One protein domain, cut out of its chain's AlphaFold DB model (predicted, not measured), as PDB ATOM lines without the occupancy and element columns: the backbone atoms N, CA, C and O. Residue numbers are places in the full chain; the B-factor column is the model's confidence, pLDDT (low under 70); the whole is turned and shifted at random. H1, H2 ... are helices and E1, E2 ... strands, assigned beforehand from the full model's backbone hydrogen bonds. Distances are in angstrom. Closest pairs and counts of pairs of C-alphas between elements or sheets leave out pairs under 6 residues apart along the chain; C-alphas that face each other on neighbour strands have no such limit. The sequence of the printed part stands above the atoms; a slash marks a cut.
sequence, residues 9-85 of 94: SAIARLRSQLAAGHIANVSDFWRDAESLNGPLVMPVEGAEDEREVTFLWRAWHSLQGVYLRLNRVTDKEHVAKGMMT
ATOM      1  N   SER A   9     162.095 211.030 180.731       86.12
ATOM      2  CA  SER A   9     162.294 212.445 181.037       86.12
ATOM      3  C   SER A   9     162.942 212.681 182.407       86.12
ATOM      4  O   SER A   9     163.775 213.577 182.522       86.12
ATOM      5  N   ALA A  10     162.622 211.874 183.424       90.12
ATOM      6  CA  ALA A  10     163.254 211.957 184.743       90.12
ATOM      7  C   ALA A  10     164.722 211.512 184.677       90.12
ATOM      8  O   ALA A  10     165.599 212.226 185.159       90.12
ATOM      9  N   ILE A  11     165.009 210.401 183.985       90.50
ATOM     10  CA  ILE A  11     166.383 209.931 183.722       90.50
ATOM     11  C   ILE A  11     167.210 211.038 183.067       90.50
ATOM     12  O   ILE A  11     168.291 211.368 183.552       90.50
ATOM     13  N   ALA A  12     166.710 211.622 181.974       91.56
ATOM     14  CA  ALA A  12     167.443 212.638 181.226       91.56
ATOM     15  C   ALA A  12     167.756 213.877 182.083       91.56
ATOM     16  O   ALA A  12     168.875 214.392 182.040       91.56
ATOM     17  N   ARG A  13     166.795 214.333 182.902       93.38
ATOM     18  CA  ARG A  13     166.987 215.474 183.813       93.38
ATOM     19  C   ARG A  13     167.986 215.176 184.927       93.38
ATOM     20  O   ARG A  13     168.840 216.019 185.198       93.38
ATOM     21  N   LEU A  14     167.896 214.004 185.557       93.88
ATOM     22  CA  LEU A  14     168.836 213.578 186.597       93.88
ATOM     23  C   LEU A  14     170.251 213.461 186.030       93.88
ATOM     24  O   LEU A  14     171.175 214.058 186.578       93.88
ATOM     25  N   ARG A  15     170.407 212.775 184.891       92.56
ATOM     26  CA  ARG A  15     171.692 212.626 184.194       92.56
ATOM     27  C   ARG A  15     172.317 213.982 183.882       92.56
ATOM     28  O   ARG A  15     173.487 214.189 184.177       92.56
ATOM     29  N   SER A  16     171.541 214.897 183.303       92.81
ATOM     30  CA  SER A  16     172.023 216.229 182.928       92.81
ATOM     31  C   SER A  16     172.526 217.019 184.141       92.81
ATOM     32  O   SER A  16     173.636 217.544 184.119       92.81
ATOM     33  N   GLN A  17     171.763 217.038 185.241       93.62
ATOM     34  CA  GLN A  17     172.154 217.750 186.463       93.62
ATOM     35  C   GLN A  17     173.382 217.133 187.148       93.62
ATOM     36  O   GLN A  17     174.263 217.860 187.611       93.62
ATOM     37  N   LEU A  18     173.469 215.799 187.182       92.00
ATOM     38  CA  LEU A  18     174.627 215.085 187.723       92.00
ATOM     39  C   LEU A  18     175.890 215.354 186.895       92.00
ATOM     40  O   LEU A  18     176.916 215.713 187.466       92.00
ATOM     41  N   ALA A  19     175.798 215.259 185.565       90.31
ATOM     42  CA  ALA A  19     176.908 215.540 184.653       90.31
ATOM     43  C   ALA A  19     177.358 217.009 184.710       90.31
ATOM     44  O   ALA A  19     178.549 217.295 184.626       90.31
ATOM     45  N   ALA A  20     176.421 217.941 184.905       91.62
ATOM     46  CA  ALA A  20     176.722 219.358 185.091       91.62
ATOM     47  C   ALA A  20     177.320 219.681 186.474       91.62
ATOM     48  O   ALA A  20     177.741 220.815 186.702       91.62
ATOM     49  N   GLY A  21     177.313 218.735 187.422       90.38
ATOM     50  CA  GLY A  21     177.733 218.992 188.801       90.38
ATOM     51  C   GLY A  21     176.839 220.009 189.525       90.38
ATOM     52  O   GLY A  21     177.277 220.641 190.487       90.38
ATOM     53  N   HIS A  22     175.602 220.210 189.057       90.31
ATOM     54  CA  HIS A  22     174.710 221.257 189.545       90.31
ATOM     55  C   HIS A  22     173.256 220.783 189.614       90.31
ATOM     56  O   HIS A  22     172.661 220.394 188.612       90.31
ATOM     57  N   ILE A  23     172.667 220.890 190.807       91.25
ATOM     58  CA  ILE A  23     171.240 220.651 191.037       91.25
ATOM     59  C   ILE A  23     170.530 222.004 191.055       91.25
ATOM     60  O   ILE A  23     170.734 222.795 191.977       91.25
ATOM     61  N   ALA A  24     169.695 222.256 190.048       89.56
ATOM     62  CA  ALA A  24     169.006 223.536 189.885       89.56
ATOM     63  C   ALA A  24     167.878 223.718 190.915       89.56
ATOM     64  O   ALA A  24     167.744 224.776 191.527       89.56
ATOM     65  N   ASN A  25     167.085 222.665 191.139       93.19
ATOM     66  CA  ASN A  25     166.035 222.625 192.153       93.19
ATOM     67  C   ASN A  25     166.100 221.291 192.903       93.19
ATOM     68  O   ASN A  25     165.826 220.233 192.343       93.19
ATOM     69  N   VAL A  26     166.447 221.353 194.190       91.62
ATOM     70  CA  VAL A  26     166.625 220.168 195.042       91.62
ATOM     71  C   VAL A  26     165.324 219.377 195.204       91.62
ATOM     72  O   VAL A  26     165.363 218.149 195.229       91.62
ATOM     73  N   SER A  27     164.178 220.050 195.303       93.50
ATOM     74  CA  SER A  27     162.883 219.386 195.475       93.50
ATOM     75  C   SER A  27     162.472 218.628 194.217       93.50
ATOM     76  O   SER A  27     162.085 217.465 194.304       93.50
ATOM     77  N   ASP A  28     162.610 219.254 193.047       94.19
ATOM     78  CA  ASP A  28     162.300 218.603 191.771       94.19
ATOM     79  C   ASP A  28     163.275 217.458 191.471       94.19
ATOM     80  O   ASP A  28     162.851 216.403 191.008       94.19
ATOM     81  N   PHE A  29     164.561 217.635 191.797       94.50
ATOM     82  CA  PHE A  29     165.578 216.592 191.663       94.50
ATOM     83  C   PHE A  29     165.224 215.346 192.479       94.50
ATOM     84  O   PHE A  29     165.243 214.238 191.947       94.50
ATOM     85  N   TRP A  30     164.863 215.512 193.756       94.12
ATOM     86  CA  TRP A  30     164.487 214.366 194.585       94.12
ATOM     87  C   TRP A  30     163.162 213.744 194.155       94.12
ATOM     88  O   TRP A  30     163.071 212.523 194.155       94.12
ATOM     89  N   ARG A  31     162.193 214.533 193.676       94.12
ATOM     90  CA  ARG A  31     160.962 213.991 193.083       94.12
ATOM     91  C   ARG A  31     161.250 213.130 191.849       94.12
ATOM     92  O   ARG A  31     160.677 212.052 191.708       94.12
ATOM     93  N   ASP A  32     162.140 213.581 190.963       94.44
ATOM     94  CA  ASP A  32     162.567 212.794 189.803       94.44
ATOM     95  C   ASP A  32     163.293 211.512 190.249       94.44
ATOM     96  O   ASP A  32     162.995 210.436 189.731       94.44
ATOM     97  N   ALA A  33     164.199 211.596 191.230       93.44
ATOM     98  CA  ALA A  33     164.937 210.442 191.748       93.44
ATOM     99  C   ALA A  33     164.011 209.402 192.402       93.44
ATOM    100  O   ALA A  33     164.139 208.207 192.143       93.44
ATOM    101  N   GLU A  34     163.040 209.849 193.199       92.19
ATOM    102  CA  GLU A  34     162.038 208.996 193.848       92.19
ATOM    103  C   GLU A  34     161.145 208.275 192.824       92.19
ATOM    104  O   GLU A  34     160.747 207.134 193.056       92.19
ATOM    105  N   SER A  35     160.900 208.874 191.652       91.56
ATOM    106  CA  SER A  35     160.112 208.242 190.582       91.56
ATOM    107  C   SER A  35     160.775 207.014 189.938       91.56
ATOM    108  O   SER A  35     160.096 206.234 189.270       91.56
ATOM    109  N   LEU A  36     162.087 206.813 190.128       86.50
ATOM    110  CA  LEU A  36     162.833 205.714 189.508       86.50
ATOM    111  C   LEU A  36     162.669 204.364 190.228       86.50
ATOM    112  O   LEU A  36     163.029 203.340 189.648       86.50
ATOM    113  N   ASN A  37     162.160 204.345 191.470       84.25
ATOM    114  CA  ASN A  37     162.039 203.148 192.322       84.25
ATOM    115  C   ASN A  37     163.349 202.331 192.485       84.25
ATOM    116  O   ASN A  37     163.312 201.132 192.763       84.25
ATOM    117  N   GLY A  38     164.518 202.958 192.308       89.75
ATOM    118  CA  GLY A  38     165.822 202.290 192.309       89.75
ATOM    119  C   GLY A  38     166.967 203.224 191.896       89.75
ATOM    120  O   GLY A  38     166.756 204.434 191.786       89.75
ATOM    121  N   PRO A  39     168.185 202.694 191.674       93.50
ATOM    122  CA  PRO A  39     169.293 203.500 191.171       93.50
ATOM    123  C   PRO A  39     169.009 204.016 189.755       93.50
ATOM    124  O   PRO A  39     168.232 203.436 188.993       93.50
ATOM    125  N   LEU A  40     169.694 205.094 189.381       93.06
ATOM    126  CA  LEU A  40     169.743 205.543 187.996       93.06
ATOM    127  C   LEU A  40     170.620 204.562 187.213       93.06
ATOM    128  O   LEU A  40     171.780 204.363 187.563       93.06
ATOM    129  N   VAL A  41     170.062 203.945 186.173       92.19
ATOM    130  CA  VAL A  41     170.755 202.955 185.342       92.19
ATOM    131  C   VAL A  41     170.804 203.483 183.919       92.19
ATOM    132  O   VAL A  41     169.773 203.848 183.357       92.19
ATOM    133  N   MET A  42     171.995 203.526 183.332       89.88
ATOM    134  CA  MET A  42     172.206 203.989 181.963       89.88
ATOM    135  C   MET A  42     173.037 202.974 181.175       89.88
ATOM    136  O   MET A  42     173.884 202.295 181.758       89.88
ATOM    137  N   PRO A  43     172.806 202.840 179.859       91.12
ATOM    138  CA  PRO A  43     173.707 202.076 179.005       91.12
ATOM    139  C   PRO A  43     175.079 202.757 178.932       91.12
ATOM    140  O   PRO A  43     175.163 203.986 178.952       91.12
ATOM    141  N   VAL A  44     176.133 201.951 178.810       92.06
ATOM    142  CA  VAL A  44     177.476 202.428 178.463       92.06
ATOM    143  C   VAL A  44     177.611 202.400 176.941       92.06
ATOM    144  O   VAL A  44     177.279 201.406 176.295       92.06
ATOM    145  N   GLU A  45     178.056 203.505 176.346       89.31
ATOM    146  CA  GLU A  45     178.240 203.585 174.897       89.31
ATOM    147  C   GLU A  45     179.325 202.598 174.441       89.31
ATOM    148  O   GLU A  45     180.426 202.579 174.986       89.31
ATOM    149  N   GLY A  46     179.000 201.755 173.459       93.75
ATOM    150  CA  GLY A  46     179.920 200.741 172.937       93.75
ATOM    151  C   GLY A  46     180.052 199.464 173.777       93.75
ATOM    152  O   GLY A  46     180.817 198.588 173.383       93.75
ATOM    153  N   ALA A  47     179.309 199.315 174.882       93.94
ATOM    154  CA  ALA A  47     179.340 198.114 175.722       93.94
ATOM    155  C   ALA A  47     177.918 197.628 176.068       93.94
ATOM    156  O   ALA A  47     177.297 198.072 177.034       93.94
ATOM    157  N   GLU A  48     177.393 196.692 175.268       91.06
ATOM    158  CA  GLU A  48     175.995 196.225 175.360       91.06
ATOM    159  C   GLU A  48     175.652 195.531 176.687       91.06
ATOM    160  O   GLU A  48     174.514 195.635 177.159       91.06
ATOM    161  N   ASP A  49     176.635 194.891 177.319       93.44
ATOM    162  CA  ASP A  49     176.474 194.166 178.583       93.44
ATOM    163  C   ASP A  49     176.790 195.020 179.820       93.44
ATOM    164  O   ASP A  49     176.586 194.583 180.955       93.44
ATOM    165  N   GLU A  50     177.243 196.262 179.631       93.88
ATOM    166  CA  GLU A  50     177.629 197.146 180.726       93.88
ATOM    167  C   GLU A  50     176.585 198.224 181.000       93.88
ATOM    168  O   GLU A  50     175.894 198.739 180.115       93.88
ATOM    169  N   ARG A  51     176.449 198.577 182.277       92.81
ATOM    170  CA  ARG A  51     175.555 199.640 182.728       92.81
ATOM    171  C   ARG A  51     176.297 200.565 183.673       92.81
ATOM    172  O   ARG A  51     176.939 200.109 184.617       92.81
ATOM    173  N   GLU A  52     176.127 201.862 183.466       92.56
ATOM    174  CA  GLU A  52     176.468 202.857 184.469       92.56
ATOM    175  C   GLU A  52     175.335 202.894 185.497       92.56
ATOM    176  O   GLU A  52     174.176 203.150 185.158       92.56
ATOM    177  N   VAL A  53     175.659 202.601 186.757       93.38
ATOM    178  CA  VAL A  53     174.687 202.567 187.854       93.38
ATOM    179  C   VAL A  53     175.048 203.642 188.867       93.38
ATOM    180  O   VAL A  53     176.046 203.531 189.577       93.38
ATOM    181  N   THR A  54     174.213 204.673 188.959       93.69
ATOM    182  CA  THR A  54     174.375 205.767 189.919       93.69
ATOM    183  C   THR A  54     173.412 205.598 191.089       93.69
ATOM    184  O   THR A  54     172.190 205.557 190.922       93.69
ATOM    185  N   PHE A  55     173.971 205.542 192.296       94.38
ATOM    186  CA  PHE A  55     173.220 205.505 193.547       94.38
ATOM    187  C   PHE A  55     173.131 206.908 194.142       94.38
ATOM    188  O   PHE A  55     174.131 207.617 194.237       94.38
ATOM    189  N   LEU A  56     171.932 207.290 194.576       94.56
ATOM    190  CA  LEU A  56     171.669 208.570 195.222       94.56
ATOM    191  C   LEU A  56     171.248 208.324 196.669       94.56
ATOM    192  O   LEU A  56     170.477 207.410 196.952       94.56
ATOM    193  N   TRP A  57     171.744 209.156 197.580       93.69
ATOM    194  CA  TRP A  57     171.366 209.118 198.988       93.69
ATOM    195  C   TRP A  57     171.068 210.523 199.501       93.69
ATOM    196  O   TRP A  57     171.810 211.465 199.217       93.69
ATOM    197  N   ARG A  58     169.995 210.656 200.285       92.06
ATOM    198  CA  ARG A  58     169.609 211.894 200.969       92.06
ATOM    199  C   ARG A  58     169.523 211.643 202.464       92.06
ATOM    200  O   ARG A  58     168.888 210.687 202.892       92.06
ATOM    201  N   ALA A  59     170.085 212.549 203.255       89.94
ATOM    202  CA  ALA A  59     169.884 212.586 204.697       89.94
ATOM    203  C   ALA A  59     169.198 213.894 205.107       89.94
ATOM    204  O   ALA A  59     169.384 214.931 204.468       89.94
ATOM    205  N   TRP A  60     168.414 213.842 206.185       87.81
ATOM    206  CA  TRP A  60     167.793 215.023 206.802       87.81
ATOM    207  C   TRP A  60     168.722 215.742 207.785       87.81
ATOM    208  O   TRP A  60     168.452 216.866 208.192       87.81
ATOM    209  N   HIS A  61     169.828 215.099 208.149       87.88
ATOM    210  CA  HIS A  61     170.856 215.616 209.039       87.88
ATOM    211  C   HIS A  61     172.240 215.374 208.433       87.88
ATOM    212  O   HIS A  61     172.398 214.600 207.486       87.88
ATOM    213  N   SER A  62     173.255 216.032 208.991       87.31
ATOM    214  CA  SER A  62     174.638 215.823 208.562       87.31
ATOM    215  C   SER A  62     175.095 214.399 208.882       87.31
ATOM    216  O   SER A  62     174.765 213.847 209.934       87.31
ATOM    217  N   LEU A  63     175.855 213.812 207.960       90.00
ATOM    218  CA  LEU A  63     176.487 212.502 208.088       90.00
ATOM    219  C   LEU A  63     177.995 212.664 207.887       90.00
ATOM    220  O   LEU A  63     178.419 213.494 207.088       90.00
ATOM    221  N   GLN A  64     178.797 211.847 208.574       89.50
ATOM    222  CA  GLN A  64     180.248 211.783 208.336       89.50
ATOM    223  C   GLN A  64     180.580 211.162 206.971       89.50
ATOM    224  O   GLN A  64     181.613 211.454 206.380       89.50
ATOM    225  N   GLY A  65     179.689 210.314 206.467       91.19
ATOM    226  CA  GLY A  65     179.790 209.678 205.166       91.19
ATOM    227  C   GLY A  65     178.625 208.724 204.955       91.19
ATOM    228  O   GLY A  65     177.900 208.389 205.894       91.19
ATOM    229  N   VAL A  66     178.449 208.289 203.714       94.44
ATOM    230  CA  VAL A  66     177.486 207.250 203.348       94.44
ATOM    231  C   VAL A  66     178.269 206.128 202.692       94.44
ATOM    232  O   VAL A  66     179.029 206.369 201.755       94.44
ATOM    233  N   TYR A  67     178.101 204.913 203.200       95.06
ATOM    234  CA  TYR A  67     178.731 203.721 202.653       95.06
ATOM    235  C   TYR A  67     177.693 202.885 201.906       95.06
ATOM    236  O   TYR A  67     176.726 202.400 202.496       95.06
ATOM    237  N   LEU A  68     177.905 202.707 200.608       95.19
ATOM    238  CA  LEU A  68     177.120 201.825 199.763       95.19
ATOM    239  C   LEU A  68     177.731 200.423 199.798       95.19
ATOM    240  O   LEU A  68     178.814 200.202 199.256       95.19
ATOM    241  N   ARG A  69     177.018 199.462 200.390       93.81
ATOM    242  CA  ARG A  69     177.435 198.055 200.453       93.81
ATOM    243  C   ARG A  69     176.776 197.235 199.345       93.81
ATOM    244  O   ARG A  69     175.615 196.850 199.458       93.81
ATOM    245  N   LEU A  70     177.543 196.893 198.320       92.31
ATOM    246  CA  LEU A  70     177.162 195.978 197.249       92.31
ATOM    247  C   LEU A  70     177.951 194.679 197.417       92.31
ATOM    248  O   LEU A  70     179.182 194.694 197.471       92.31
ATOM    249  N   ASN A  71     177.245 193.550 197.510       89.81
ATOM    250  CA  ASN A  71     177.876 192.242 197.701       89.81
ATOM    251  C   ASN A  71     178.915 191.984 196.599       89.81
ATOM    252  O   ASN A  71     178.570 192.058 195.422       89.81
ATOM    253  N   ARG A  72     180.157 191.651 196.984       87.56
ATOM    254  CA  ARG A  72     181.284 191.358 196.078       87.56
ATOM    255  C   ARG A  72     181.740 192.519 195.185       87.56
ATOM    256  O   ARG A  72     182.566 192.306 194.305       87.56
ATOM    257  N   VAL A  73     181.220 193.734 195.382       89.19
ATOM    258  CA  VAL A  73     181.590 194.916 194.578       89.19
ATOM    259  C   VAL A  73     182.173 196.018 195.453       89.19
ATOM    260  O   VAL A  73     183.225 196.563 195.130       89.19
ATOM    261  N   THR A  74     181.495 196.342 196.552       89.94
ATOM    262  CA  THR A  74     181.909 197.366 197.521       89.94
ATOM    263  C   THR A  74     181.770 196.846 198.945       89.94
ATOM    264  O   THR A  74     181.378 197.583 199.839       89.94
ATOM    265  N   ASP A  75     182.017 195.557 199.169       87.44
ATOM    266  CA  ASP A  75     181.938 194.962 200.503       87.44
ATOM    267  C   ASP A  75     183.148 195.340 201.379       87.44
ATOM    268  O   ASP A  75     183.899 196.271 201.077       87.44
ATOM    269  N   LYS A  76     183.304 194.652 202.515       83.81
ATOM    270  CA  LYS A  76     184.314 194.961 203.539       83.81
ATOM    271  C   LYS A  76     185.756 194.935 203.018       83.81
ATOM    272  O   LYS A  76     186.630 195.493 203.669       83.81
ATOM    273  N   GLU A  77     186.007 194.283 201.887       87.50
ATOM    274  CA  GLU A  77     187.336 194.203 201.276       87.50
ATOM    275  C   GLU A  77     187.625 195.427 200.389       87.50
ATOM    276  O   GLU A  77     188.778 195.745 200.124       87.50
ATOM    277  N   HIS A  78     186.583 196.174 199.998       86.56
ATOM    278  CA  HIS A  78     186.650 197.293 199.056       86.56
ATOM    279  C   HIS A  78     185.953 198.551 199.603       86.56
ATOM    280  O   HIS A  78     185.216 199.235 198.888       86.56
ATOM    281  N   VAL A  79     186.186 198.875 200.881       86.38
ATOM    282  CA  VAL A  79     185.474 199.952 201.598       86.38
ATOM    283  C   VAL A  79     185.578 201.302 200.888       86.38
ATOM    284  O   VAL A  79     184.561 201.959 200.680       86.38
ATOM    285  N   ALA A  80     186.783 201.692 200.461       89.19
ATOM    286  CA  ALA A  80     187.011 202.971 199.785       89.19
ATOM    287  C   ALA A  80     186.146 203.134 198.522       89.19
ATOM    288  O   ALA A  80     185.646 204.222 198.259       89.19
ATOM    289  N   LYS A  81     185.898 202.040 197.788       89.12
ATOM    290  CA  LYS A  81     185.049 202.023 196.588       89.12
ATOM    291  C   LYS A  81     183.559 202.196 196.911       89.12
ATOM    292  O   LYS A  81     182.798 202.632 196.055       89.12
ATOM    293  N   GLY A  82     183.135 201.840 198.124       92.31
ATOM    294  CA  GLY A  82     181.754 201.999 198.588       92.31
ATOM    295  C   GLY A  82     181.448 203.357 199.214       92.31
ATOM    296  O   GLY A  82     180.277 203.661 199.435       92.31
ATOM    297  N   MET A  83     182.456 204.176 199.523       94.75
ATOM    298  CA  MET A  83     182.221 205.499 200.097       94.75
ATOM    299  C   MET A  83     181.631 206.441 199.045       94.75
ATOM    300  O   MET A  83     182.254 206.732 198.027       94.75
ATOM    301  N   MET A  84     180.418 206.931 199.301       94.12
ATOM    302  CA  MET A  84     179.756 207.879 198.412       94.12
ATOM    303  C   MET A  84     180.383 209.264 198.542       94.12
ATOM    304  O   MET A  84     180.720 209.718 199.638       94.12
ATOM    305  N   THR A  85     180.479 209.960 197.414       90.62
ATOM    306  CA  THR A  85     180.945 211.346 197.386       90.62
ATOM    307  C   THR A  85     179.752 212.281 197.591       90.62
ATOM    308  O   THR A  85     178.741 212.120 196.901       90.62
TER     309      THR A  85
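AT A GLANCE: This is residues 9 to 85 of the 94 residues of the protein "Trilactone hydrolase IroD" of Klebsiella pneumoniae (UniProt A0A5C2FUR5). A two-stranded hairpin, E1 and E2, runs between two unlike parts: on one side the helices H1 and H2, which meet at a steep angle near Ala 10 and Asp 32, and on the other a winding stretch of chain that holds the short helix H3. After E2 the chain runs on away from the hairpin's turn and then folds back toward H3 through a loop whose residues 59 to 64 stick out. The printed part has 77 residues, with three named helices and two named strands in the order H1, H2, E1, E2, H3, and under half of the residues are in these elements. The class is mixed, helices and strands, and the sheet has the order E1 - E2, antiparallel. The whole is only just loose, close to compact, with a radius of gyration of the C-alphas of 13.9 A and spans of 40 by 36 by 22 A.

IN THESE COORDINATES: H1 is residues 9 to 19, 15.4 A from first to last C-alpha, and begins at C-alpha 9 at (162.294, 212.445, 181.037). H2 is residues 26 to 34, 12.1 A long. E1 is residues 40 to 44, 12.7 A long, with C-alpha 40 at (169.743, 205.543, 187.996). E2 is residues 47 to 54, 16.9 A long, and bends by 58 degrees at residue 50. H3 is residues 79 to 82, 5.2 A long, and ends at C-alpha 82 at (181.754, 201.999, 198.588).

HOW THE PARTS SIT: H1 and H2 touch, and their closest C-alphas are those of Ala 10 and Asp 32, 5.2 A apart. They run opposite ways at a steep tilt of 58 degrees. The closest C-alphas of H1 and E1 are those of Ile 11 and Leu 40, 7.0 A apart. E1 and E2 form a hairpin of antiparallel neighbours, with 150 degrees between their directions. N 42 and O 52 are 2.9 A apart and N 54 and O 40 are 2.8 A apart, both within hydrogen-bond range. H1 and E2 are apart, and H3 is apart from H1, H2 and E1. In H1 and H2 every O i to N i+4 pair is within hydrogen-bond range. H3 is too short for such a pair, and its one O i to N i+3 pair is within range.

THE WHOLE: The two C-alphas farthest apart are those of Gly 46 and His 61, at 40.1 A. The printed part has no cut. The links H2 to E1 and E1 to E2 are tight, H1 to H2 is short, and E2 to H3 is long, with 24 residues between them. Residues 59 to 64 of that link stand free. The mean pLDDT of the printed part is 91.4, and no printed residue is under 70.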